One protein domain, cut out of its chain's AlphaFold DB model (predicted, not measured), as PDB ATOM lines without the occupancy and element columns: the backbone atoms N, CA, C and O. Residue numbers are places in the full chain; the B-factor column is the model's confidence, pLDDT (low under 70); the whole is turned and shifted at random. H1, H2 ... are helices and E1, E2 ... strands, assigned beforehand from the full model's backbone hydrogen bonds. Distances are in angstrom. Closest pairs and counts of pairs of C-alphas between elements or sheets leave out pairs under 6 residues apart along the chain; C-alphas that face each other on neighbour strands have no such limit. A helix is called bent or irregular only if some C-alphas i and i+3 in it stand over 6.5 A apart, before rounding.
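Overview. This is residues 175 to 352 of the 356 residues of an uncharacterized protein of Diutina rugosa (UniProt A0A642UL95). The chain is wound in stacked turns, a short solenoid: each turn from E1 to E7 lays one strand beside the last in a single long, parallel wall, and the returns between them, with H1 and H2, run behind one face of that wall. The hairpins E7 to E8 and E8 to E9 close the far end, and the long loop of residues 296 to 328 swings out past the other face before coming back round. The printed part has 178 residues with two named helices and nine named strands, in the order E1 E2 E3 H1 E4 E5 H2 E6 E7 E8 E9; the sheet runs in the order E1 to E9 and is mixed. The class is mixed, helices and strands, with 73 of the 178 residues in named elements. The whole is compact, with a radius of gyration of the C-alphas of 16.7 A, yet elongated, spanning 53 by 32 by 26 A.

Along the chain. E1, residues 175 to 181, begins at C-alpha 175 (-47.121, 62.990, -9.309). E2, residues 193 to 201, is 18.2 A long and bends by 97 degrees at residue 196. E3 is residues 218 to 222, H1 228 to 236, E4 242 to 246 and E5 264 to 268. H2, residues 272 to 285, is 21.6 A long. E6 is residues 291 to 295, E7 329 to 332 and E8 335 to 340, 16.5 A. E9, residues 348 to 351, ends at C-alpha 351 (-25.334, 71.262, 20.325).

Arrangement. The sheet is twisted, with edge strands E1 and E9. E1 and E2 are parallel, N 178 to O 197 being 2.9 A. E3 and E4 are parallel at 5 degrees, with N 221 to O 244 at 2.8 A. E3, H1, E4 and E5, H2, E6 are strand-helix-strand units, parallel neighbour strands joined through a helix, each with a right-handed crossover. H2 is on the sheet, making two layers, a helix layer on one face of a sheet; it lies over E5 and E6 at a height over the sheet of 9.6 A and runs along the strands, at 24 degrees to E6 on the local plane. The closest C-alphas of H2 and E5 are those of Gly 282 and Leu 265, 7.4 A. H1 is not on the sheet and is apart from H2. E7, E8 and E9 form a meander, each strand the antiparallel neighbour of the one before; N 337 to O 330 is 2.8 A and N 338 to O 350 is 2.8 A. Both helices are irregular: C-alphas 232 and 235 are 7.5 A apart in H1, 273 and 276 7.9 A in H2. Of O i to N i+4 pairs, 2 of 5 in H1 and 2 of 10 in H2 are within hydrogen-bond range; of O i to N i+3 pairs, 2 of 6 and 9 of 11.

Size, cuts and confidence. The C-alphas farthest apart, those of Leu 190 and Lys 345, are 54.2 A apart. The printed part has no cut. The links E1 to E2, E2 to E3, E4 to E5 and E6 to E7 are long. Mean pLDDT of the printed part is 79.2; 46 residues are under 70, among them 269 to 277 and 309 to 322.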
ATOM      1  N   LEU A 175     -48.538  62.663  -9.238       84.19
ATOM      2  CA  LEU A 175     -47.121  62.990  -9.309       84.19
ATOM      3  C   LEU A 175     -46.497  62.904  -7.910       84.19
ATOM      4  O   LEU A 175     -47.034  63.446  -6.943       84.19
ATOM      5  N   ALA A 176     -45.327  62.274  -7.805       81.31
ATOM      6  CA  ALA A 176     -44.553  62.293  -6.564       81.31
ATOM      7  C   ALA A 176     -44.054  63.716  -6.245       81.31
ATOM      8  O   ALA A 176     -44.109  64.153  -5.097       81.31
ATOM      9  N   GLN A 177     -43.635  64.459  -7.273       83.12
ATOM     10  CA  GLN A 177     -43.122  65.818  -7.146       83.12
ATOM     11  C   GLN A 177     -43.583  66.695  -8.314       83.12
ATOM     12  O   GLN A 177     -43.635  66.236  -9.458       83.12
ATOM     13  N   ALA A 178     -43.890  67.959  -8.033       84.06
ATOM     14  CA  ALA A 178     -44.151  68.978  -9.040       84.06
ATOM     15  C   ALA A 178     -43.481  70.301  -8.659       84.06
ATOM     16  O   ALA A 178     -43.630  70.781  -7.536       84.06
ATOM     17  N   THR A 179     -42.804  70.918  -9.625       84.81
ATOM     18  CA  THR A 179     -42.244  72.267  -9.494       84.81
ATOM     19  C   THR A 179     -42.948  73.189 -10.475       84.81
ATOM     20  O   THR A 179     -42.944  72.944 -11.683       84.81
ATOM     21  N   ILE A 180     -43.546  74.262  -9.964       85.00
ATOM     22  CA  ILE A 180     -44.189  75.297 -10.768       85.00
ATOM     23  C   ILE A 180     -43.452  76.603 -10.526       85.00
ATOM     24  O   ILE A 180     -43.272  77.025  -9.389       85.00
ATOM     25  N   ALA A 181     -43.017  77.229 -11.615       83.62
ATOM     26  CA  ALA A 181     -42.086  78.339 -11.559       83.62
ATOM     27  C   ALA A 181     -42.515  79.529 -12.425       83.62
ATOM     28  O   ALA A 181     -43.039  79.362 -13.536       83.62
ATOM     29  N   GLY A 182     -42.197  80.731 -11.955       78.31
ATOM     30  CA  GLY A 182     -42.405  82.001 -12.641       78.31
ATOM     31  C   GLY A 182     -43.740  82.664 -12.310       78.31
ATOM     32  O   GLY A 182     -44.667  82.039 -11.804       78.31
ATOM     33  N   ARG A 183     -43.847  83.949 -12.658       82.62
ATOM     34  CA  ARG A 183     -45.033  84.773 -12.393       82.62
ATOM     35  C   ARG A 183     -46.143  84.476 -13.394       82.62
ATOM     36  O   ARG A 183     -46.107  84.993 -14.513       82.62
ATOM     37  N   ARG A 184     -47.091  83.617 -13.029       82.81
ATOM     38  CA  ARG A 184     -48.165  83.176 -13.931       82.81
ATOM     39  C   ARG A 184     -49.430  82.795 -13.176       82.81
ATOM     40  O   ARG A 184     -49.366  82.309 -12.052       82.81
ATOM     41  N   GLU A 185     -50.561  82.941 -13.844       86.69
ATOM     42  CA  GLU A 185     -51.845  82.398 -13.409       86.69
ATOM     43  C   GLU A 185     -52.127  81.107 -14.180       86.69
ATOM     44  O   GLU A 185     -51.968  81.055 -15.404       86.69
ATOM     45  N   LEU A 186     -52.482  80.044 -13.465       85.88
ATOM     46  CA  LEU A 186     -52.819  78.760 -14.063       85.88
ATOM     47  C   LEU A 186     -54.313  78.692 -14.369       85.88
ATOM     48  O   LEU A 186     -55.151  79.062 -13.551       85.88
ATOM     49  N   SER A 187     -54.650  78.185 -15.553       85.38
ATOM     50  CA  SER A 187     -56.042  77.941 -15.924       85.38
ATOM     51  C   SER A 187     -56.555  76.653 -15.265       85.38
ATOM     52  O   SER A 187     -55.869  75.632 -15.354       85.38
ATOM     53  N   PRO A 188     -57.758  76.658 -14.658       87.81
ATOM     54  CA  PRO A 188     -58.318  75.476 -14.011       87.81
ATOM     55  C   PRO A 188     -58.416  74.277 -14.955       87.81
ATOM     56  O   PRO A 188     -58.757  74.423 -16.133       87.81
ATOM     57  N   THR A 189     -58.166  73.080 -14.430       84.44
ATOM     58  CA  THR A 189     -58.305  71.825 -15.178       84.44
ATOM     59  C   THR A 189     -59.583  71.091 -14.774       84.44
ATOM     60  O   THR A 189     -60.064  71.215 -13.651       84.44
ATOM     61  N   LEU A 190     -60.143  70.292 -15.694       84.25
ATOM     62  CA  LEU A 190     -61.324  69.457 -15.414       84.25
ATOM     63  C   LEU A 190     -61.070  68.458 -14.277       84.25
ATOM     64  O   LEU A 190     -61.957  68.188 -13.470       84.25
ATOM     65  N   THR A 191     -59.844  67.938 -14.210       85.75
ATOM     66  CA  THR A 191     -59.387  67.021 -13.168       85.75
ATOM     67  C   THR A 191     -58.143  67.611 -12.523       85.75
ATOM     68  O   THR A 191     -57.199  67.980 -13.228       85.75
ATOM     69  N   LYS A 192     -58.136  67.703 -11.191       89.69
ATOM     70  CA  LYS A 192     -56.966  68.163 -10.438       89.69
ATOM     71  C   LYS A 192     -55.925  67.052 -10.343       89.69
ATOM     72  O   LYS A 192     -56.271  65.887 -10.147       89.69
ATOM     73  N   ILE A 193     -54.659  67.424 -10.462       90.56
ATOM     74  CA  ILE A 193     -53.528  66.508 -10.323       90.56
ATOM     75  C   ILE A 193     -53.220  66.340  -8.838       90.56
ATOM     76  O   ILE A 193     -53.117  67.317  -8.097       90.56
ATOM     77  N   ARG A 194     -53.050  65.096  -8.402       92.00
ATOM     78  CA  ARG A 194     -52.572  64.776  -7.062       92.00
ATOM     79  C   ARG A 194     -51.054  64.927  -7.024       92.00
ATOM     80  O   ARG A 194     -50.364  64.370  -7.875       92.00
ATOM     81  N   VAL A 195     -50.531  65.627  -6.026       90.44
ATOM     82  CA  VAL A 195     -49.087  65.834  -5.847       90.44
ATOM     83  C   VAL A 195     -48.714  65.557  -4.391       90.44
ATOM     84  O   VAL A 195     -49.425  66.017  -3.498       90.44
ATOM     85  N   ASP A 196     -47.636  64.806  -4.137       87.81
ATOM     86  CA  ASP A 196     -47.132  64.607  -2.764       87.81
ATOM     87  C   ASP A 196     -46.184  65.742  -2.330       87.81
ATOM     88  O   ASP A 196     -46.300  66.233  -1.205       87.81
ATOM     89  N   SER A 197     -45.288  66.187  -3.219       88.50
ATOM     90  CA  SER A 197     -44.327  67.275  -2.983       88.50
ATOM     91  C   SER A 197     -44.478  68.400  -4.010       88.50
ATOM     92  O   SER A 197     -44.289  68.187  -5.209       88.50
ATOM     93  N   LEU A 198     -44.856  69.597  -3.558       90.38
ATOM     94  CA  LEU A 198     -45.102  70.764  -4.402       90.38
ATOM     95  C   LEU A 198     -44.076  71.862  -4.119       90.38
ATOM     96  O   LEU A 198     -43.944  72.332  -2.993       90.38
ATOM     97  N   GLN A 199     -43.405  72.334  -5.160       88.25
ATOM     98  CA  GLN A 199     -42.507  73.480  -5.100       88.25
ATOM     99  C   GLN A 199     -43.071  74.616  -5.952       88.25
ATOM    100  O   GLN A 199     -43.323  74.446  -7.145       88.25
ATOM    101  N   LEU A 200     -43.251  75.781  -5.339       86.69
ATOM    102  CA  LEU A 200     -43.706  77.005  -5.983       86.69
ATOM    103  C   LEU A 200     -42.566  78.015  -5.974       86.69
ATOM    104  O   LEU A 200     -42.041  78.355  -4.913       86.69
ATOM    105  N   VAL A 201     -42.192  78.481  -7.160       83.62
ATOM    106  CA  VAL A 201     -41.129  79.465  -7.353       83.62
ATOM    107  C   VAL A 201     -41.715  80.708  -8.013       83.62
ATOM    108  O   VAL A 201     -42.297  80.610  -9.092       83.62
ATOM    109  N   ASP A 202     -41.524  81.866  -7.382       81.62
ATOM    110  CA  ASP A 202     -42.173  83.143  -7.716       81.62
ATOM    111  C   ASP A 202     -43.712  83.116  -7.565       81.62
ATOM    112  O   ASP A 202     -44.308  82.184  -7.029       81.62
ATOM    113  N   ASP A 203     -44.386  84.174  -8.022       81.31
ATOM    114  CA  ASP A 203     -45.830  84.355  -7.849       81.31
ATOM    115  C   ASP A 203     -46.657  83.494  -8.823       81.31
ATOM    116  O   ASP A 203     -47.046  83.938  -9.907       81.31
ATOM    117  N   VAL A 204     -46.957  82.259  -8.421       83.25
ATOM    118  CA  VAL A 204     -47.856  81.346  -9.145       83.25
ATOM    119  C   VAL A 204     -49.270  81.442  -8.572       83.25
ATOM    120  O   VAL A 204     -49.448  81.192  -7.388       83.25
ATOM    121  N   GLN A 205     -50.282  81.741  -9.388       86.69
ATOM    122  CA  GLN A 205     -51.692  81.845  -8.970       86.69
ATOM    123  C   GLN A 205     -52.567  80.742  -9.584       86.69
ATOM    124  O   GLN A 205     -52.191  80.127 -10.583       86.69
ATOM    125  N   GLY A 206     -53.741  80.492  -8.992       87.38
ATOM    126  CA  GLY A 206     -54.722  79.520  -9.498       87.38
ATOM    127  C   GLY A 206     -54.323  78.049  -9.319       87.38
ATOM    128  O   GLY A 206     -54.868  77.172  -9.988       87.38
ATOM    129  N   ILE A 207     -53.360  77.755  -8.435       90.44
ATOM    130  CA  ILE A 207     -52.841  76.392  -8.225       90.44
ATOM    131  C   ILE A 207     -53.912  75.419  -7.728       90.44
ATOM    132  O   ILE A 207     -53.888  74.243  -8.083       90.44
ATOM    133  N   ASP A 208     -54.875  75.903  -6.950       91.12
ATOM    134  CA  ASP A 208     -55.990  75.123  -6.432       91.12
ATOM    135  C   ASP A 208     -56.964  74.713  -7.542       91.12
ATOM    136  O   ASP A 208     -57.682  73.731  -7.381       91.12
ATOM    137  N   GLY A 209     -56.962  75.397  -8.689       89.19
ATOM    138  CA  GLY A 209     -57.704  74.999  -9.886       89.19
ATOM    139  C   GLY A 209     -57.080  73.822 -10.644       89.19
ATOM    140  O   GLY A 209     -57.779  73.170 -11.419       89.19
ATOM    141  N   CYS A 210     -55.795  73.531 -10.421       90.38
ATOM    142  CA  CYS A 210     -55.037  72.522 -11.175       90.38
ATOM    143  C   CYS A 210     -54.541  71.358 -10.309       90.38
ATOM    144  O   CYS A 210     -54.345  70.251 -10.813       90.38
ATOM    145  N   ILE A 211     -54.313  71.596  -9.016       91.50
ATOM    146  CA  ILE A 211     -53.701  70.648  -8.081       91.50
ATOM    147  C   ILE A 211     -54.641  70.393  -6.907       91.50
ATOM    148  O   ILE A 211     -55.241  71.312  -6.348       91.50
ATOM    149  N   ASP A 212     -54.752  69.127  -6.508       93.56
ATOM    150  CA  ASP A 212     -55.373  68.751  -5.243       93.56
ATOM    151  C   ASP A 212     -54.432  69.106  -4.083       93.56
ATOM    152  O   ASP A 212     -53.588  68.313  -3.670       93.56
ATOM    153  N   LEU A 213     -54.567  70.321  -3.552       94.31
ATOM    154  CA  LEU A 213     -53.721  70.807  -2.459       94.31
ATOM    155  C   LEU A 213     -53.861  69.965  -1.181       94.31
ATOM    156  O   LEU A 213     -52.926  69.899  -0.387       94.31
ATOM    157  N   SER A 214     -54.984  69.262  -0.999       95.25
ATOM    158  CA  SER A 214     -55.210  68.415   0.176       95.25
ATOM    159  C   SER A 214     -54.330  67.163   0.191       95.25
ATOM    160  O   SER A 214     -54.140  66.555   1.250       95.25
ATOM    161  N   SER A 215     -53.770  66.771  -0.959       94.25
ATOM    162  CA  SER A 215     -52.856  65.634  -1.060       94.25
ATOM    163  C   SER A 215     -51.407  65.976  -0.746       94.25
ATOM    164  O   SER A 215     -50.631  65.061  -0.470       94.25
ATOM    165  N   VAL A 216     -51.050  67.260  -0.814       94.56
ATOM    166  CA  VAL A 216     -49.675  67.739  -0.680       94.56
ATOM    167  C   VAL A 216     -49.205  67.546   0.758       94.56
ATOM    168  O   VAL A 216     -49.822  68.034   1.705       94.56
ATOM    169  N   LYS A 217     -48.092  66.829   0.907       95.06
ATOM    170  CA  LYS A 217     -47.420  66.574   2.188       95.06
ATOM    171  C   LYS A 217     -46.218  67.483   2.390       95.06
ATOM    172  O   LYS A 217     -45.888  67.798   3.529       95.06
ATOM    173  N   GLN A 218     -45.586  67.904   1.296       93.00
ATOM    174  CA  GLN A 218     -44.408  68.763   1.312       93.00
ATOM    175  C   GLN A 218     -44.646  69.981   0.429       93.00
ATOM    176  O   GLN A 218     -45.021  69.830  -0.734       93.00
ATOM    177  N   LEU A 219     -44.427  71.174   0.973       91.88
ATOM    178  CA  LEU A 219     -44.572  72.434   0.256       91.88
ATOM    179  C   LEU A 219     -43.300  73.265   0.390       91.88
ATOM    180  O   LEU A 219     -42.899  73.608   1.501       91.88
ATOM    181  N   SER A 220     -42.733  73.656  -0.746       88.25
ATOM    182  CA  SER A 220     -41.621  74.602  -0.822       88.25
ATOM    183  C   SER A 220     -42.090  75.894  -1.483       88.25
ATOM    184  O   SER A 220     -42.459  75.898  -2.654       88.25
ATOM    185  N   LEU A 221     -42.081  76.994  -0.735       86.81
ATOM    186  CA  LEU A 221     -42.412  78.340  -1.198       86.81
ATOM    187  C   LEU A 221     -41.129  79.139  -1.389       86.81
ATOM    188  O   LEU A 221     -40.414  79.403  -0.426       86.81
ATOM    189  N   VAL A 222     -40.838  79.538  -2.620       82.00
ATOM    190  CA  VAL A 222     -39.550  80.123  -2.993       82.00
ATOM    191  C   VAL A 222     -39.799  81.431  -3.731       82.00
ATOM    192  O   VAL A 222     -40.478  81.448  -4.751       82.00
ATOM    193  N   HIS A 223     -39.257  82.542  -3.236       78.69
ATOM    194  CA  HIS A 223     -39.393  83.874  -3.850       78.69
ATOM    195  C   HIS A 223     -40.832  84.379  -4.046       78.69
ATOM    196  O   HIS A 223     -41.070  85.238  -4.896       78.69
ATOM    197  N   ILE A 224     -41.787  83.906  -3.243       77.00
ATOM    198  CA  ILE A 224     -43.171  84.397  -3.291       77.00
ATOM    199  C   ILE A 224     -43.199  85.860  -2.821       77.00
ATOM    200  O   ILE A 224     -42.778  86.164  -1.703       77.00
ATOM    201  N   GLN A 225     -43.657  86.777  -3.675       72.31
ATOM    202  CA  GLN A 225     -43.740  88.216  -3.380       72.31
ATOM    203  C   GLN A 225     -45.159  88.636  -2.992       72.31
ATOM    204  O   GLN A 225     -45.321  89.608  -2.251       72.31
ATOM    205  N   SER A 226     -46.176  87.925  -3.484       67.81
ATOM    206  CA  SER A 226     -47.579  88.197  -3.179       67.81
ATOM    207  C   SER A 226     -48.027  87.545  -1.868       67.81
ATOM    208  O   SER A 226     -47.901  86.334  -1.685       67.81
ATOM    209  N   TYR A 227     -48.613  88.349  -0.977       61.38
ATOM    210  CA  TYR A 227     -49.237  87.882   0.265       61.38
ATOM    211  C   TYR A 227     -50.485  87.031   0.013       61.38
ATOM    212  O   TYR A 227     -50.785  86.133   0.797       61.38
ATOM    213  N   ASP A 228     -51.205  87.305  -1.074       59.56
ATOM    214  CA  ASP A 228     -52.555  86.780  -1.270       59.56
ATOM    215  C   ASP A 228     -52.558  85.281  -1.561       59.56
ATOM    216  O   ASP A 228     -53.448  84.561  -1.112       59.56
ATOM    217  N   MET A 229     -51.540  84.787  -2.274       65.12
ATOM    218  CA  MET A 229     -51.550  83.402  -2.734       65.12
ATOM    219  C   MET A 229     -51.414  82.399  -1.582       65.12
ATOM    220  O   MET A 229     -52.308  81.565  -1.447       65.12
ATOM    221  N   PRO A 230     -50.409  82.482  -0.683       62.28
ATOM    222  CA  PRO A 230     -50.355  81.573   0.454       62.28
ATOM    223  C   PRO A 230     -51.601  81.688   1.335       62.28
ATOM    224  O   PRO A 230     -52.135  80.671   1.745       62.28
ATOM    225  N   GLN A 231     -52.124  82.889   1.595       71.44
ATOM    226  CA  GLN A 231     -53.232  83.062   2.542       71.44
ATOM    227  C   GLN A 231     -54.553  82.459   2.051       71.44
ATOM    228  O   GLN A 231     -55.258  81.810   2.826       71.44
ATOM    229  N   GLN A 232     -54.882  82.634   0.769       79.69
ATOM    230  CA  GLN A 232     -56.161  82.181   0.214       79.69
ATOM    231  C   GLN A 232     -56.269  80.656   0.149       79.69
ATOM    232  O   GLN A 232     -57.354  80.105   0.348       79.69
ATOM    233  N   VAL A 233     -55.151  79.964  -0.097       87.69
ATOM    234  CA  VAL A 233     -55.155  78.509  -0.297       87.69
ATOM    235  C   VAL A 233     -54.418  77.709   0.784       87.69
ATOM    236  O   VAL A 233     -54.569  76.490   0.811       87.69
ATOM    237  N   ALA A 234     -53.693  78.339   1.722       89.06
ATOM    238  CA  ALA A 234     -52.922  77.645   2.773       89.06
ATOM    239  C   ALA A 234     -53.755  76.649   3.590       89.06
ATOM    240  O   ALA A 234     -53.278  75.569   3.934       89.06
ATOM    241  N   SER A 235     -55.015  76.984   3.874       91.19
ATOM    242  CA  SER A 235     -55.910  76.116   4.646       91.19
ATOM    243  C   SER A 235     -56.297  74.826   3.907       91.19
ATOM    244  O   SER A 235     -56.693  73.853   4.549       91.19
ATOM    245  N   GLN A 236     -56.150  74.783   2.576       94.38
ATOM    246  CA  GLN A 236     -56.473  73.613   1.757       94.38
ATOM    247  C   GLN A 236     -55.411  72.509   1.852       94.38
ATOM    248  O   GLN A 236     -55.699  71.359   1.526       94.38
ATOM    249  N   PHE A 237     -54.206  72.823   2.338       94.62
ATOM    250  CA  PHE A 237     -53.089  71.883   2.467       94.62
ATOM    251  C   PHE A 237     -53.239  70.926   3.662       94.62
ATOM    252  O   PHE A 237     -52.312  70.741   4.443       94.62
ATOM    253  N   ALA A 238     -54.405  70.304   3.836       93.81
ATOM    254  CA  ALA A 238     -54.805  69.578   5.049       93.81
ATOM    255  C   ALA A 238     -53.855  68.449   5.510       93.81
ATOM    256  O   ALA A 238     -53.944  68.014   6.658       93.81
ATOM    257  N   ARG A 239     -52.974  67.955   4.631       95.62
ATOM    258  CA  ARG A 239     -51.978  66.906   4.914       95.62
ATOM    259  C   ARG A 239     -50.539  67.414   4.961       95.62
ATOM    260  O   ARG A 239     -49.628  66.594   4.962       95.62
ATOM    261  N   LEU A 240     -50.328  68.726   4.987       95.69
ATOM    262  CA  LEU A 240     -48.993  69.303   4.983       95.69
ATOM    263  C   LEU A 240     -48.231  68.917   6.250       95.69
ATOM    264  O   LEU A 240     -48.652  69.249   7.360       95.69
ATOM    265  N   GLU A 241     -47.103  68.244   6.069       95.81
ATOM    266  CA  GLU A 241     -46.177  67.853   7.130       95.81
ATOM    267  C   GLU A 241     -44.881  68.666   7.044       95.81
ATOM    268  O   GLU A 241     -44.323  69.025   8.080       95.81
ATOM    269  N   ASP A 242     -44.454  69.033   5.832       93.31
ATOM    270  CA  ASP A 242     -43.188  69.725   5.598       93.31
ATOM    271  C   ASP A 242     -43.422  71.059   4.904       93.31
ATOM    272  O   ASP A 242     -43.960  71.105   3.797       93.31
ATOM    273  N   LEU A 243     -42.988  72.145   5.539       91.81
ATOM    274  CA  LEU A 243     -43.083  73.491   4.995       91.81
ATOM    275  C   LEU A 243     -41.693  74.113   4.900       91.81
ATOM    276  O   LEU A 243     -41.023  74.344   5.908       91.81
ATOM    277  N   PHE A 244     -41.283  74.421   3.679       88.81
ATOM    278  CA  PHE A 244     -40.078  75.172   3.374       88.81
ATOM    279  C   PHE A 244     -40.458  76.544   2.823       88.81
ATOM    280  O   PHE A 244     -41.300  76.660   1.933       88.81
ATOM    281  N   VAL A 245     -39.826  77.593   3.340       85.25
ATOM    282  CA  VAL A 245     -40.082  78.978   2.945       85.25
ATOM    283  C   VAL A 245     -38.752  79.675   2.712       85.25
ATOM    284  O   VAL A 245     -37.965  79.827   3.638       85.25
ATOM    285  N   ALA A 246     -38.526  80.158   1.496       80.81
ATOM    286  CA  ALA A 246     -37.380  80.982   1.141       80.81
ATOM    287  C   ALA A 246     -37.847  82.303   0.533       80.81
ATOM    288  O   ALA A 246     -38.494  82.322  -0.517       80.81
ATOM    289  N   SER A 247     -37.492  83.422   1.162       70.00
ATOM    290  CA  SER A 247     -37.800  84.760   0.647       70.00
ATOM    291  C   SER A 247     -36.564  85.653   0.664       70.00
ATOM    292  O   SER A 247     -35.801  85.645   1.618       70.00
ATOM    293  N   ILE A 248     -36.382  86.464  -0.386       55.97
ATOM    294  CA  ILE A 248     -35.311  87.483  -0.452       55.97
ATOM    295  C   ILE A 248     -35.655  88.703   0.417       55.97
ATOM    296  O   ILE A 248     -34.784  89.487   0.786       55.97
ATOM    297  N   LYS A 249     -36.940  88.915   0.714       58.88
ATOM    298  CA  LYS A 249     -37.411  90.081   1.464       58.88
ATOM    299  C   LYS A 249     -37.964  89.614   2.802       58.88
ATOM    300  O   LYS A 249     -38.688  88.620   2.842       58.88
ATOM    301  N   THR A 250     -37.679  90.375   3.861       53.25
ATOM    302  CA  THR A 250     -38.185  90.255   5.246       53.25
ATOM    303  C   THR A 250     -39.699  90.485   5.354       53.25
ATOM    304  O   THR A 250     -40.200  91.136   6.267       53.25
ATOM    305  N   ILE A 251     -40.449  89.987   4.380       51.53
ATOM    306  CA  ILE A 251     -41.893  89.992   4.376       51.53
ATOM    307  C   ILE A 251     -42.335  88.927   5.385       51.53
ATOM    308  O   ILE A 251     -41.945  87.766   5.238       51.53
ATOM    309  N   PRO A 252     -43.111  89.293   6.420       57.91
ATOM    310  CA  PRO A 252     -43.630  88.320   7.364       57.91
ATOM    311  C   PRO A 252     -44.577  87.380   6.616       57.91
ATOM    312  O   PRO A 252     -45.689  87.767   6.257       57.91
ATOM    313  N   LEU A 253     -44.128  86.148   6.356       66.94
ATOM    314  CA  LEU A 253     -45.028  85.091   5.922       66.94
ATOM    315  C   LEU A 253     -46.018  84.849   7.056       66.94
ATOM    316  O   LEU A 253     -45.640  84.468   8.166       66.94
ATOM    317  N   ASP A 254     -47.291  85.056   6.756       75.12
ATOM    318  CA  ASP A 254     -48.348  84.810   7.712       75.12
ATOM    319  C   ASP A 254     -48.711  83.325   7.728       75.12
ATOM    320  O   ASP A 254     -49.617  82.857   7.034       75.12
ATOM    321  N   VAL A 255     -47.953  82.552   8.502       81.00
ATOM    322  CA  VAL A 255     -48.147  81.099   8.572       81.00
ATOM    323  C   VAL A 255     -49.432  80.688   9.285       81.00
ATOM    324  O   VAL A 255     -49.746  79.499   9.335       81.00
ATOM    325  N   GLN A 256     -50.189  81.634   9.852       82.56
ATOM    326  CA  GLN A 256     -51.369  81.319  10.655       82.56
ATOM    327  C   GLN A 256     -52.453  80.575   9.864       82.56
ATOM    328  O   GLN A 256     -53.227  79.814  10.448       82.56
ATOM    329  N   TYR A 257     -52.468  80.740   8.540       87.19
ATOM    330  CA  TYR A 257     -53.415  80.081   7.644       87.19
ATOM    331  C   TYR A 257     -53.055  78.628   7.318       87.19
ATOM    332  O   TYR A 257     -53.923  77.876   6.877       87.19
ATOM    333  N   PHE A 258     -51.810  78.206   7.560       91.25
ATOM    334  CA  PHE A 258     -51.418  76.812   7.371       91.25
ATOM    335  C   PHE A 258     -52.008  75.914   8.470       91.25
ATOM    336  O   PHE A 258     -52.252  76.362   9.606       91.25
ATOM    337  N   PRO A 259     -52.253  74.632   8.155       92.06
ATOM    338  CA  PRO A 259     -52.739  73.672   9.131       92.06
ATOM    339  C   PRO A 259     -51.677  73.376  10.187       92.06
ATOM    340  O   PRO A 259     -50.477  73.380   9.928       92.06
ATOM    341  N   GLN A 260     -52.134  73.047  11.393       93.50
ATOM    342  CA  GLN A 260     -51.271  72.694  12.526       93.50
ATOM    343  C   GLN A 260     -50.653  71.290  12.400       93.50
ATOM    344  O   GLN A 260     -50.265  70.700  13.398       93.50
ATOM    345  N   THR A 261     -50.633  70.714  11.199       94.50
ATOM    346  CA  THR A 261     -50.092  69.379  10.918       94.50
ATOM    347  C   THR A 261     -48.606  69.412  10.578       94.50
ATOM    348  O   THR A 261     -47.978  68.358  10.572       94.50
ATOM    349  N   VAL A 262     -48.041  70.601  10.328       94.88
ATOM    350  CA  VAL A 262     -46.630  70.772   9.968       94.88
ATOM    351  C   VAL A 262     -45.735  70.241  11.089       94.88
ATOM    352  O   VAL A 262     -45.801  70.703  12.231       94.88
ATOM    353  N   LYS A 263     -44.899  69.266  10.743       95.06
ATOM    354  CA  LYS A 263     -43.887  68.638  11.595       95.06
ATOM    355  C   LYS A 263     -42.507  69.230  11.353       95.06
ATOM    356  O   LYS A 263     -41.719  69.316  12.291       95.06
ATOM    357  N   ARG A 264     -42.208  69.661  10.125       92.56
ATOM    358  CA  ARG A 264     -40.896  70.203   9.756       92.56
ATOM    359  C   ARG A 264     -41.058  71.574   9.111       92.56
ATOM    360  O   ARG A 264     -41.732  71.699   8.091       92.56
ATOM    361  N   LEU A 265     -40.454  72.594   9.716       91.06
ATOM    362  CA  LEU A 265     -40.489  73.975   9.228       91.06
ATOM    363  C   LEU A 265     -39.075  74.468   8.936       91.06
ATOM    364  O   LEU A 265     -38.227  74.469   9.825       91.06
ATOM    365  N   VAL A 266     -38.845  74.938   7.714       87.50
ATOM    366  CA  VAL A 266     -37.588  75.568   7.296       87.50
ATOM    367  C   VAL A 266     -37.880  76.973   6.798       87.50
ATOM    368  O   VAL A 266     -38.736  77.159   5.933       87.50
ATOM    369  N   ILE A 267     -37.157  77.959   7.322       83.94
ATOM    370  CA  ILE A 267     -37.268  79.356   6.907       83.94
ATOM    371  C   ILE A 267     -35.882  79.871   6.509       83.94
ATOM    372  O   ILE A 267     -34.948  79.876   7.313       83.94
ATOM    373  N   GLN A 268     -35.762  80.320   5.260       79.38
ATOM    374  CA  GLN A 268     -34.538  80.805   4.628       79.38
ATOM    375  C   GLN A 268     -34.657  82.281   4.214       79.38
ATOM    376  O   GLN A 268     -35.732  82.746   3.822       79.38
ATOM    377  N   GLY A 269     -33.521  82.989   4.228       69.38
ATOM    378  CA  GLY A 269     -33.400  84.381   3.772       69.38
ATOM    379  C   GLY A 269     -33.632  85.376   4.904       69.38
ATOM    380  O   GLY A 269     -34.308  86.393   4.746       69.38
ATOM    381  N   LEU A 270     -33.128  85.024   6.086       66.19
ATOM    382  CA  LEU A 270     -33.431  85.700   7.331       66.19
ATOM    383  C   LEU A 270     -32.271  86.580   7.777       66.19
ATOM    384  O   LEU A 270     -31.162  86.106   7.991       66.19
ATOM    385  N   ASP A 271     -32.569  87.849   8.039       64.88
ATOM    386  CA  ASP A 271     -31.665  88.703   8.799       64.88
ATOM    387  C   ASP A 271     -31.709  88.283  10.278       64.88
ATOM    388  O   ASP A 271     -32.780  88.229  10.900       64.88
ATOM    389  N   ALA A 272     -30.532  87.990  10.839       65.31
ATOM    390  CA  ALA A 272     -30.343  87.553  12.222       65.31
ATOM    391  C   ALA A 272     -31.048  88.457  13.255       65.31
ATOM    392  O   ALA A 272     -31.449  87.990  14.320       65.31
ATOM    393  N   ARG A 273     -31.290  89.734  12.937       65.19
ATOM    394  CA  ARG A 273     -32.008  90.680  13.810       65.19
ATOM    395  C   ARG A 273     -33.482  90.329  14.043       65.19
ATOM    396  O   ARG A 273     -34.056  90.794  15.025       65.19
ATOM    397  N   PHE A 274     -34.107  89.517  13.186       67.19
ATOM    398  CA  PHE A 274     -35.529  89.148  13.299       67.19
ATOM    399  C   PHE A 274     -35.775  87.754  13.880       67.19
ATOM    400  O   PHE A 274     -36.926  87.328  13.976       67.19
ATOM    401  N   GLN A 275     -34.719  87.070  14.317       66.44
ATOM    402  CA  GLN A 275     -34.751  85.731  14.908       66.44
ATOM    403  C   GLN A 275     -35.924  85.511  15.888       66.44
ATOM    404  O   GLN A 275     -36.737  84.613  15.686       66.44
ATOM    405  N   ASN A 276     -36.102  86.387  16.884       66.69
ATOM    406  CA  ASN A 276     -37.170  86.256  17.889       66.69
ATOM    407  C   ASN A 276     -38.595  86.336  17.315       66.69
ATOM    408  O   ASN A 276     -39.511  85.688  17.822       66.69
ATOM    409  N   SER A 277     -38.810  87.134  16.269       69.25
ATOM    410  CA  SER A 277     -40.114  87.231  15.602       69.25
ATOM    411  C   SER A 277     -40.394  86.000  14.742       69.25
ATOM    412  O   SER A 277     -41.543  85.589  14.613       69.25
ATOM    413  N   LEU A 278     -39.349  85.380  14.200       71.06
ATOM    414  CA  LEU A 278     -39.441  84.204  13.337       71.06
ATOM    415  C   LEU A 278     -39.691  82.933  14.136       71.06
ATOM    416  O   LEU A 278     -40.455  82.079  13.714       71.06
ATOM    417  N   ILE A 279     -39.164  82.849  15.351       72.00
ATOM    418  CA  ILE A 279     -39.543  81.788  16.289       72.00
ATOM    419  C   ILE A 279     -41.056  81.787  16.524       72.00
ATOM    420  O   ILE A 279     -41.677  80.725  16.611       72.00
ATOM    421  N   LYS A 280     -41.680  82.973  16.564       76.44
ATOM    422  CA  LYS A 280     -43.130  83.073  16.754       76.44
ATOM    423  C   LYS A 280     -43.940  82.484  15.604       76.44
ATOM    424  O   LYS A 280     -45.064  82.054  15.838       76.44
ATOM    425  N   VAL A 281     -43.363  82.395  14.409       79.25
ATOM    426  CA  VAL A 281     -43.952  81.694  13.258       79.25
ATOM    427  C   VAL A 281     -44.134  80.211  13.598       79.25
ATOM    428  O   VAL A 281     -45.208  79.649  13.389       79.25
ATOM    429  N   GLY A 282     -43.139  79.597  14.243       84.44
ATOM    430  CA  GLY A 282     -43.211  78.206  14.690       84.44
ATOM    431  C   GLY A 282     -44.353  77.930  15.674       84.44
ATOM    432  O   GLY A 282     -44.924  76.843  15.634       84.44
ATOM    433  N   TYR A 283     -44.758  78.900  16.513       88.00
ATOM    434  CA  TYR A 283     -45.811  78.696  17.526       88.00
ATOM    435  C   TYR A 283     -47.167  78.292  16.947       88.00
ATOM    436  O   TYR A 283     -47.958  77.653  17.644       88.00
ATOM    437  N   ARG A 284     -47.437  78.586  15.671       89.62
ATOM    438  CA  ARG A 284     -48.622  78.060  14.985       89.62
ATOM    439  C   ARG A 284     -48.674  76.527  15.025       89.62
ATOM    440  O   ARG A 284     -49.756  75.955  15.156       89.62
ATOM    441  N   PHE A 285     -47.509  75.890  14.965       92.81
ATOM    442  CA  PHE A 285     -47.299  74.447  14.876       92.81
ATOM    443  C   PHE A 285     -46.849  73.841  16.213       92.81
ATOM    444  O   PHE A 285     -46.281  72.754  16.247       92.81
ATOM    445  N   LYS A 286     -47.094  74.535  17.336       91.06
ATOM    446  CA  LYS A 286     -46.544  74.195  18.659       91.06
ATOM    447  C   LYS A 286     -46.644  72.706  19.036       91.06
ATOM    448  O   LYS A 286     -45.696  72.138  19.576       91.06
ATOM    449  N   SER A 287     -47.798  72.105  18.756       91.94
ATOM    450  CA  SER A 287     -48.163  70.735  19.135       91.94
ATOM    451  C   SER A 287     -47.692  69.652  18.155       91.94
ATOM    452  O   SER A 287     -47.830  68.459  18.439       91.94
ATOM    453  N   SER A 288     -47.214  70.038  16.972       94.88
ATOM    454  CA  SER A 288     -46.848  69.127  15.880       94.88
ATOM    455  C   SER A 288     -45.387  69.227  15.467       94.88
ATOM    456  O   SER A 288     -44.865  68.252  14.940       94.88
ATOM    457  N   LEU A 289     -44.745  70.375  15.687       93.50
ATOM    458  CA  LEU A 289     -43.414  70.668  15.175       93.50
ATOM    459  C   LEU A 289     -42.351  69.791  15.849       93.50
ATOM    460  O   LEU A 289     -42.179  69.838  17.065       93.50
ATOM    461  N   GLU A 290     -41.638  69.020  15.037       92.94
ATOM    462  CA  GLU A 290     -40.567  68.088  15.406       92.94
ATOM    463  C   GLU A 290     -39.189  68.602  14.944       92.94
ATOM    464  O   GLU A 290     -38.191  68.388  15.638       92.94
ATOM    465  N   TYR A 291     -39.149  69.366  13.844       91.50
ATOM    466  CA  TYR A 291     -37.949  69.998  13.283       91.50
ATOM    467  C   TYR A 291     -38.199  71.476  12.950       91.50
ATOM    468  O   TYR A 291     -39.178  71.810  12.275       91.50
ATOM    469  N   LEU A 292     -37.289  72.354  13.369       89.50
ATOM    470  CA  LEU A 292     -37.293  73.776  13.020       89.50
ATOM    471  C   LEU A 292     -35.914  74.197  12.519       89.50
ATOM    472  O   LEU A 292     -34.930  74.033  13.231       89.50
ATOM    473  N   GLU A 293     -35.850  74.818  11.348       86.75
ATOM    474  CA  GLU A 293     -34.620  75.389  10.809       86.75
ATOM    475  C   GLU A 293     -34.802  76.856  10.423       86.75
ATOM    476  O   GLU A 293     -35.687  77.210   9.644       86.75
ATOM    477  N   LEU A 294     -33.929  77.701  10.968       82.31
ATOM    478  CA  LEU A 294     -33.787  79.111  10.635       82.31
ATOM    479  C   LEU A 294     -32.401  79.304  10.026       82.31
ATOM    480  O   LEU A 294     -31.392  79.164  10.716       82.31
ATOM    481  N   CYS A 295     -32.334  79.612   8.739       74.31
ATOM    482  CA  CYS A 295     -31.071  79.674   8.009       74.31
ATOM    483  C   CYS A 295     -30.939  80.948   7.165       74.31
ATOM    484  O   CYS A 295     -31.906  81.459   6.598       74.31
ATOM    485  N   ASP A 296     -29.704  81.421   7.038       62.34
ATOM    486  CA  ASP A 296     -29.280  82.419   6.061       62.34
ATOM    487  C   ASP A 296     -28.226  81.752   5.172       62.34
ATOM    488  O   ASP A 296     -27.088  81.568   5.588       62.34
ATOM    489  N   GLY A 297     -28.635  81.224   4.013       54.03
ATOM    490  CA  GLY A 297     -27.738  80.494   3.103       54.03
ATOM    491  C   GLY A 297     -28.246  79.120   2.655       54.03
ATOM    492  O   GLY A 297     -29.445  78.874   2.740       54.03
ATOM    493  N   THR A 298     -27.336  78.284   2.124       49.12
ATOM    494  CA  THR A 298     -27.463  76.990   1.390       49.12
ATOM    495  C   THR A 298     -28.449  75.960   1.960       49.12
ATOM    496  O   THR A 298     -28.094  74.847   2.331       49.12
ATOM    497  N   ALA A 299     -29.727  76.291   2.007       51.47
ATOM    498  CA  ALA A 299     -30.767  75.361   2.386       51.47
ATOM    499  C   ALA A 299     -31.284  74.666   1.120       51.47
ATOM    500  O   ALA A 299     -31.990  75.283   0.322       51.47
ATOM    501  N   SER A 300     -30.942  73.389   0.925       55.94
ATOM    502  CA  SER A 300     -31.496  72.591  -0.174       55.94
ATOM    503  C   SER A 300     -33.020  72.520  -0.035       55.94
ATOM    504  O   SER A 300     -33.548  72.052   0.962       55.94
ATOM    505  N   GLN A 301     -33.784  72.983  -1.020       61.84
ATOM    506  CA  GLN A 301     -35.256  73.099  -0.913       61.84
ATOM    507  C   GLN A 301     -35.989  71.741  -0.859       61.84
ATOM    508  O   GLN A 301     -37.218  71.685  -0.924       61.84
ATOM    509  N   ASN A 302     -35.217  70.660  -0.764       62.41
ATOM    510  CA  ASN A 302     -35.614  69.276  -0.894       62.41
ATOM    511  C   ASN A 302     -35.355  68.539   0.422       62.41
ATOM    512  O   ASN A 302     -34.453  68.881   1.188       62.41
ATOM    513  N   TRP A 303     -36.124  67.477   0.638       70.81
ATOM    514  CA  TRP A 303     -35.789  66.434   1.599       70.81
ATOM    515  C   TRP A 303     -35.137  65.267   0.845       70.81
ATOM    516  O   TRP A 303     -35.607  64.920  -0.241       70.81
ATOM    517  N   PRO A 304     -34.075  64.650   1.387       76.50
ATOM    518  CA  PRO A 304     -33.505  64.860   2.719       76.50
ATOM    519  C   PRO A 304     -32.637  66.129   2.804       76.50
ATOM    520  O   PRO A 304     -32.182  66.658   1.790       76.50
ATOM    521  N   ARG A 305     -32.399  66.604   4.030       78.75
ATOM    522  CA  ARG A 305     -31.604  67.809   4.304       78.75
ATOM    523  C   ARG A 305     -30.145  67.453   4.571       78.75
ATOM    524  O   ARG A 305     -29.865  66.565   5.371       78.75
ATOM    525  N   SER A 306     -29.215  68.163   3.933       76.19
ATOM    526  CA  SER A 306     -27.781  68.011   4.183       76.19
ATOM    527  C   SER A 306     -27.347  68.815   5.409       76.19
ATOM    528  O   SER A 306     -27.039  70.001   5.328       76.19
ATOM    529  N   ILE A 307     -27.304  68.154   6.567       78.75
ATOM    530  CA  ILE A 307     -26.787  68.742   7.807       78.75
ATOM    531  C   ILE A 307     -25.318  68.334   7.996       78.75
ATOM    532  O   ILE A 307     -24.964  67.158   7.875       78.75
ATOM    533  N   THR A 308     -24.448  69.300   8.299       75.25
ATOM    534  CA  THR A 308     -22.990  69.103   8.348       75.25
ATOM    535  C   THR A 308     -22.401  69.366   9.736       75.25
ATOM    536  O   THR A 308     -22.975  70.077  10.565       75.25
ATOM    537  N   LEU A 309     -21.232  68.769   9.996       64.88
ATOM    538  CA  LEU A 309     -20.518  68.898  11.276       64.88
ATOM    539  C   LEU A 309     -19.853  70.264  11.494       64.88
ATOM    540  O   LEU A 309     -19.633  70.637  12.638       64.88
ATOM    541  N   ASN A 310     -19.531  70.996  10.426       60.22
ATOM    542  CA  ASN A 310     -18.812  72.266  10.513       60.22
ATOM    543  C   ASN A 310     -19.733  73.408  10.078       60.22
ATOM    544  O   ASN A 310     -20.130  73.463   8.914       60.22
ATOM    545  N   CYS A 311     -20.033  74.327  10.997       61.12
ATOM    546  CA  CYS A 311     -20.795  75.541  10.716       61.12
ATOM    547  C   CYS A 311     -20.144  76.773  11.366       61.12
ATOM    548  O   CYS A 311     -19.712  76.729  12.521       61.12
ATOM    549  N   HIS A 312     -20.117  77.887  10.637       53.94
ATOM    550  CA  HIS A 312     -19.697  79.191  11.146       53.94
ATOM    551  C   HIS A 312     -20.947  79.976  11.567       53.94
ATOM    552  O   HIS A 312     -21.575  80.629  10.741       53.94
ATOM    553  N   GLY A 313     -21.352  79.845  12.833       52.06
ATOM    554  CA  GLY A 313     -22.584  80.436  13.366       52.06
ATOM    555  C   GLY A 313     -22.334  81.472  14.463       52.06
ATOM    556  O   GLY A 313     -21.388  81.352  15.240       52.06
ATOM    557  N   ASN A 314     -23.188  82.499  14.499       52.94
ATOM    558  CA  ASN A 314     -23.258  83.520  15.549       52.94
ATOM    559  C   ASN A 314     -24.002  83.011  16.800       52.94
ATOM    560  O   ASN A 314     -24.665  81.981  16.765       52.94
ATOM    561  N   THR A 315     -23.915  83.788  17.885       53.50
ATOM    562  CA  THR A 315     -24.445  83.517  19.231       53.50
ATOM    563  C   THR A 315     -25.851  82.889  19.245       53.50
ATOM    564  O   THR A 315     -26.761  83.441  18.619       53.50
ATOM    565  N   PRO A 316     -26.072  81.800  20.008       58.03
ATOM    566  CA  PRO A 316     -27.369  81.138  20.104       58.03
ATOM    567  C   PRO A 316     -28.452  82.041  20.700       58.03
ATOM    568  O   PRO A 316     -28.192  82.863  21.582       58.03
ATOM    569  N   ILE A 317     -29.697  81.816  20.279       59.00
ATOM    570  CA  ILE A 317     -30.873  82.364  20.958       59.00
ATOM    571  C   ILE A 317     -31.097  81.543  22.237       59.00
ATOM    572  O   ILE A 317     -31.204  80.316  22.148       59.00
ATOM    573  N   PRO A 318     -31.175  82.169  23.423       56.47
ATOM    574  CA  PRO A 318     -31.393  81.451  24.673       56.47
ATOM    575  C   PRO A 318     -32.745  80.724  24.674       56.47
ATOM    576  O   PRO A 318     -33.793  81.311  24.385       56.47
ATOM    577  N   TYR A 319     -32.703  79.432  25.012       54.28
ATOM    578  CA  TYR A 319     -33.819  78.512  24.810       54.28
ATOM    579  C   TYR A 319     -35.032  78.757  25.723       54.28
ATOM    580  O   TYR A 319     -36.137  78.321  25.409       54.28
ATOM    581  N   ASP A 320     -34.885  79.522  26.804       56.22
ATOM    582  CA  ASP A 320     -35.972  79.840  27.749       56.22
ATOM    583  C   ASP A 320     -37.217  80.471  27.077       56.22
ATOM    584  O   ASP A 320     -38.270  80.629  27.694       56.22
ATOM    585  N   THR A 321     -37.109  80.823  25.792       60.78
ATOM    586  CA  THR A 321     -38.163  81.347  24.925       60.78
ATOM    587  C   THR A 321     -38.965  80.311  24.130       60.78
ATOM    588  O   THR A 321     -39.935  80.719  23.486       60.78
ATOM    589  N   PHE A 322     -38.640  79.013  24.157       68.81
ATOM    590  CA  PHE A 322     -39.306  77.997  23.333       68.81
ATOM    591  C   PHE A 322     -40.119  77.005  24.164       68.81
ATOM    592  O   PHE A 322     -39.602  76.285  25.012       68.81
ATOM    593  N   ASN A 323     -41.411  76.917  23.867       78.00
ATOM    594  CA  ASN A 323     -42.288  75.889  24.410       78.00
ATOM    595  C   ASN A 323     -42.859  75.106  23.225       78.00
ATOM    596  O   ASN A 323     -43.893  75.497  22.703       78.00
ATOM    597  N   PHE A 324     -42.160  74.081  22.738       86.62
ATOM    598  CA  PHE A 324     -42.627  73.218  21.647       86.62
ATOM    599  C   PHE A 324     -42.783  71.790  22.151       86.62
ATOM    600  O   PHE A 324     -41.827  71.215  22.662       86.62
ATOM    601  N   ASP A 325     -43.968  71.207  21.972       87.56
ATOM    602  CA  ASP A 325     -44.326  69.958  22.653       87.56
ATOM    603  C   ASP A 325     -43.637  68.734  22.036       87.56
ATOM    604  O   ASP A 325     -43.524  67.710  22.694       87.56
ATOM    605  N   LYS A 326     -43.157  68.818  20.789       90.75
ATOM    606  CA  LYS A 326     -42.545  67.686  20.068       90.75
ATOM    607  C   LYS A 326     -41.197  67.990  19.423       90.75
ATOM    608  O   LYS A 326     -40.638  67.112  18.774       90.75
ATOM    609  N   LEU A 327     -40.673  69.205  19.590       89.38
ATOM    610  CA  LEU A 327     -39.458  69.621  18.896       89.38
ATOM    611  C   LEU A 327     -38.277  68.775  19.379       89.38
ATOM    612  O   LEU A 327     -37.991  68.739  20.575       89.38
ATOM    613  N   ARG A 328     -37.620  68.102  18.433       89.38
ATOM    614  CA  ARG A 328     -36.461  67.223  18.644       89.38
ATOM    615  C   ARG A 328     -35.183  67.829  18.091       89.38
ATOM    616  O   ARG A 328     -34.108  67.595  18.639       89.38
ATOM    617  N   MET A 329     -35.304  68.608  17.020       89.19
ATOM    618  CA  MET A 329     -34.167  69.225  16.356       89.19
ATOM    619  C   MET A 329     -34.446  70.682  16.021       89.19
ATOM    620  O   MET A 329     -35.503  71.035  15.493       89.19
ATOM    621  N   TYR A 330     -33.466  71.523  16.328       87.50
ATOM    622  CA  TYR A 330     -33.465  72.933  15.984       87.50
ATOM    623  C   TYR A 330     -32.161  73.283  15.278       87.50
ATOM    624  O   TYR A 330     -31.080  73.011  15.797       87.50
ATOM    625  N   VAL A 331     -32.263  73.882  14.097       84.38
ATOM    626  CA  VAL A 331     -31.120  74.345  13.315       84.38
ATOM    627  C   VAL A 331     -31.191  75.860  13.193       84.38
ATOM    628  O   VAL A 331     -32.216  76.419  12.809       84.38
ATOM    629  N   CYS A 332     -30.109  76.544  13.536       81.19
ATOM    630  CA  CYS A 332     -30.052  77.998  13.574       81.19
ATOM    631  C   CYS A 332     -28.738  78.466  12.960       81.19
ATOM    632  O   CYS A 332     -27.683  78.275  13.555       81.19
ATOM    633  N   PHE A 333     -28.795  79.062  11.767       76.31
ATOM    634  CA  PHE A 333     -27.625  79.562  11.033       76.31
ATOM    635  C   PHE A 333     -26.497  78.514  10.956       76.31
ATOM    636  O   PHE A 333     -25.330  78.793  11.221       76.31
ATOM    637  N   GLY A 334     -26.880  77.277  10.631       74.88
ATOM    638  CA  GLY A 334     -25.980  76.133  10.510       74.88
ATOM    639  C   GLY A 334     -25.650  75.425  11.824       74.88
ATOM    640  O   GLY A 334     -25.183  74.293  11.775       74.88
ATOM    641  N   GLU A 335     -25.910  76.012  12.992       80.19
ATOM    642  CA  GLU A 335     -25.740  75.325  14.277       80.19
ATOM    643  C   GLU A 335     -26.901  74.367  14.537       80.19
ATOM    644  O   GLU A 335     -28.060  74.742  14.375       80.19
ATOM    645  N   VAL A 336     -26.599  73.138  14.957       84.44
ATOM    646  CA  VAL A 336     -27.593  72.067  15.106       84.44
ATOM    647  C   VAL A 336     -27.711  71.678  16.568       84.44
ATOM    648  O   VAL A 336     -26.733  71.282  17.211       84.44
ATOM    649  N   TYR A 337     -28.936  71.746  17.070       85.75
ATOM    650  CA  TYR A 337     -29.304  71.470  18.446       85.75
ATOM    651  C   TYR A 337     -30.244  70.270  18.503       85.75
ATOM    652  O   TYR A 337     -31.291  70.251  17.854       85.75
ATOM    653  N   HIS A 338     -29.875  69.285  19.315       88.12
ATOM    654  CA  HIS A 338     -30.758  68.213  19.747       88.12
ATOM    655  C   HIS A 338     -31.484  68.630  21.027       88.12
ATOM    656  O   HIS A 338     -30.881  69.219  21.930       88.12
ATOM    657  N   ILE A 339     -32.775  68.316  21.083       86.38
ATOM    658  CA  ILE A 339     -33.663  68.652  22.189       86.38
ATOM    659  C   ILE A 339     -34.151  67.365  22.836       86.38
ATOM    660  O   ILE A 339     -34.926  66.607  22.248       86.38
ATOM    661  N   GLU A 340     -33.740  67.149  24.080       82.06
ATOM    662  CA  GLU A 340     -34.220  66.036  24.888       82.06
ATOM    663  C   GLU A 340     -35.366  66.502  25.774       82.06
ATOM    664  O   GLU A 340     -35.202  67.313  26.690       82.06
ATOM    665  N   GLN A 341     -36.554  65.970  25.510       73.81
ATOM    666  CA  GLN A 341     -37.701  66.196  26.370       73.81
ATOM    667  C   GLN A 341     -37.741  65.148  27.479       73.81
ATOM    668  O   GLN A 341     -37.827  63.946  27.229       73.81
ATOM    669  N   HIS A 342     -37.741  65.611  28.725       70.94
ATOM    670  CA  HIS A 342     -37.960  64.763  29.887       70.94
ATOM    671  C   HIS A 342     -39.280  65.140  30.551       70.94
ATOM    672  O   HIS A 342     -39.532  66.311  30.834       70.94
ATOM    673  N   SER A 343     -40.119  64.140  30.830       64.88
ATOM    674  CA  SER A 343     -41.390  64.357  31.524       64.88
ATOM    675  C   SER A 343     -41.160  65.110  32.843       64.88
ATOM    676  O   SER A 343     -40.395  64.660  33.697       64.88
ATOM    677  N   GLY A 344     -41.791  66.280  32.983       61.66
ATOM    678  CA  GLY A 344     -41.748  67.092  34.202       61.66
ATOM    679  C   GLY A 344     -40.459  67.886  34.450       61.66
ATOM    680  O   GLY A 344     -40.323  68.451  35.534       61.66
ATOM    681  N   LYS A 345     -39.520  67.956  33.498       63.91
ATOM    682  CA  LYS A 345     -38.304  68.786  33.606       63.91
ATOM    683  C   LYS A 345     -38.220  69.794  32.464       63.91
ATOM    684  O   LYS A 345     -38.866  69.627  31.433       63.91
ATOM    685  N   GLN A 346     -37.405  70.833  32.654       65.94
ATOM    686  CA  GLN A 346     -37.000  71.674  31.532       65.94
ATOM    687  C   GLN A 346     -36.296  70.797  30.482       65.94
ATOM    688  O   GLN A 346     -35.512  69.924  30.871       65.94
ATOM    689  N   PRO A 347     -36.593  70.983  29.185       69.56
ATOM    690  CA  PRO A 347     -35.905  70.260  28.124       69.56
ATOM    691  C   PRO A 347     -34.385  70.471  28.215       69.56
ATOM    692  O   PRO A 347     -33.935  71.541  28.629       69.56
ATOM    693  N   ALA A 348     -33.599  69.460  27.848       71.62
ATOM    694  CA  ALA A 348     -32.144  69.565  27.788       71.62
ATOM    695  C   ALA A 348     -31.673  69.832  26.350       71.62
ATOM    696  O   ALA A 348     -32.235  69.297  25.393       71.62
ATOM    697  N   PHE A 349     -30.628  70.658  26.218       77.31
ATOM    698  CA  PHE A 349     -30.072  71.110  24.941       77.31
ATOM    699  C   PHE A 349     -28.656  70.607  24.762       77.31
ATOM    700  O   PHE A 349     -27.777  70.920  25.564       77.31
ATOM    701  N   GLY A 350     -28.430  69.889  23.668       78.56
ATOM    702  CA  GLY A 350     -27.094  69.531  23.216       78.56
ATOM    703  C   GLY A 350     -26.855  70.098  21.828       78.56
ATOM    704  O   GLY A 350     -27.556  69.726  20.889       78.56
ATOM    705  N   ARG A 351     -25.858  70.972  21.665       83.50
ATOM    706  CA  ARG A 351     -25.334  71.262  20.325       83.50
ATOM    707  C   ARG A 351     -24.577  70.028  19.840       83.50
ATOM    708  O   ARG A 351     -23.663  69.575  20.524       83.50
ATOM    709  N   ILE A 352     -24.946  69.502  18.676       84.19
ATOM    710  CA  ILE A 352     -24.433  68.213  18.178       84.19
ATOM    711  C   ILE A 352     -23.450  68.341  17.010       84.19
ATOM    712  O   ILE A 352     -22.777  67.375  16.671       84.19
TER     713      ILE A 352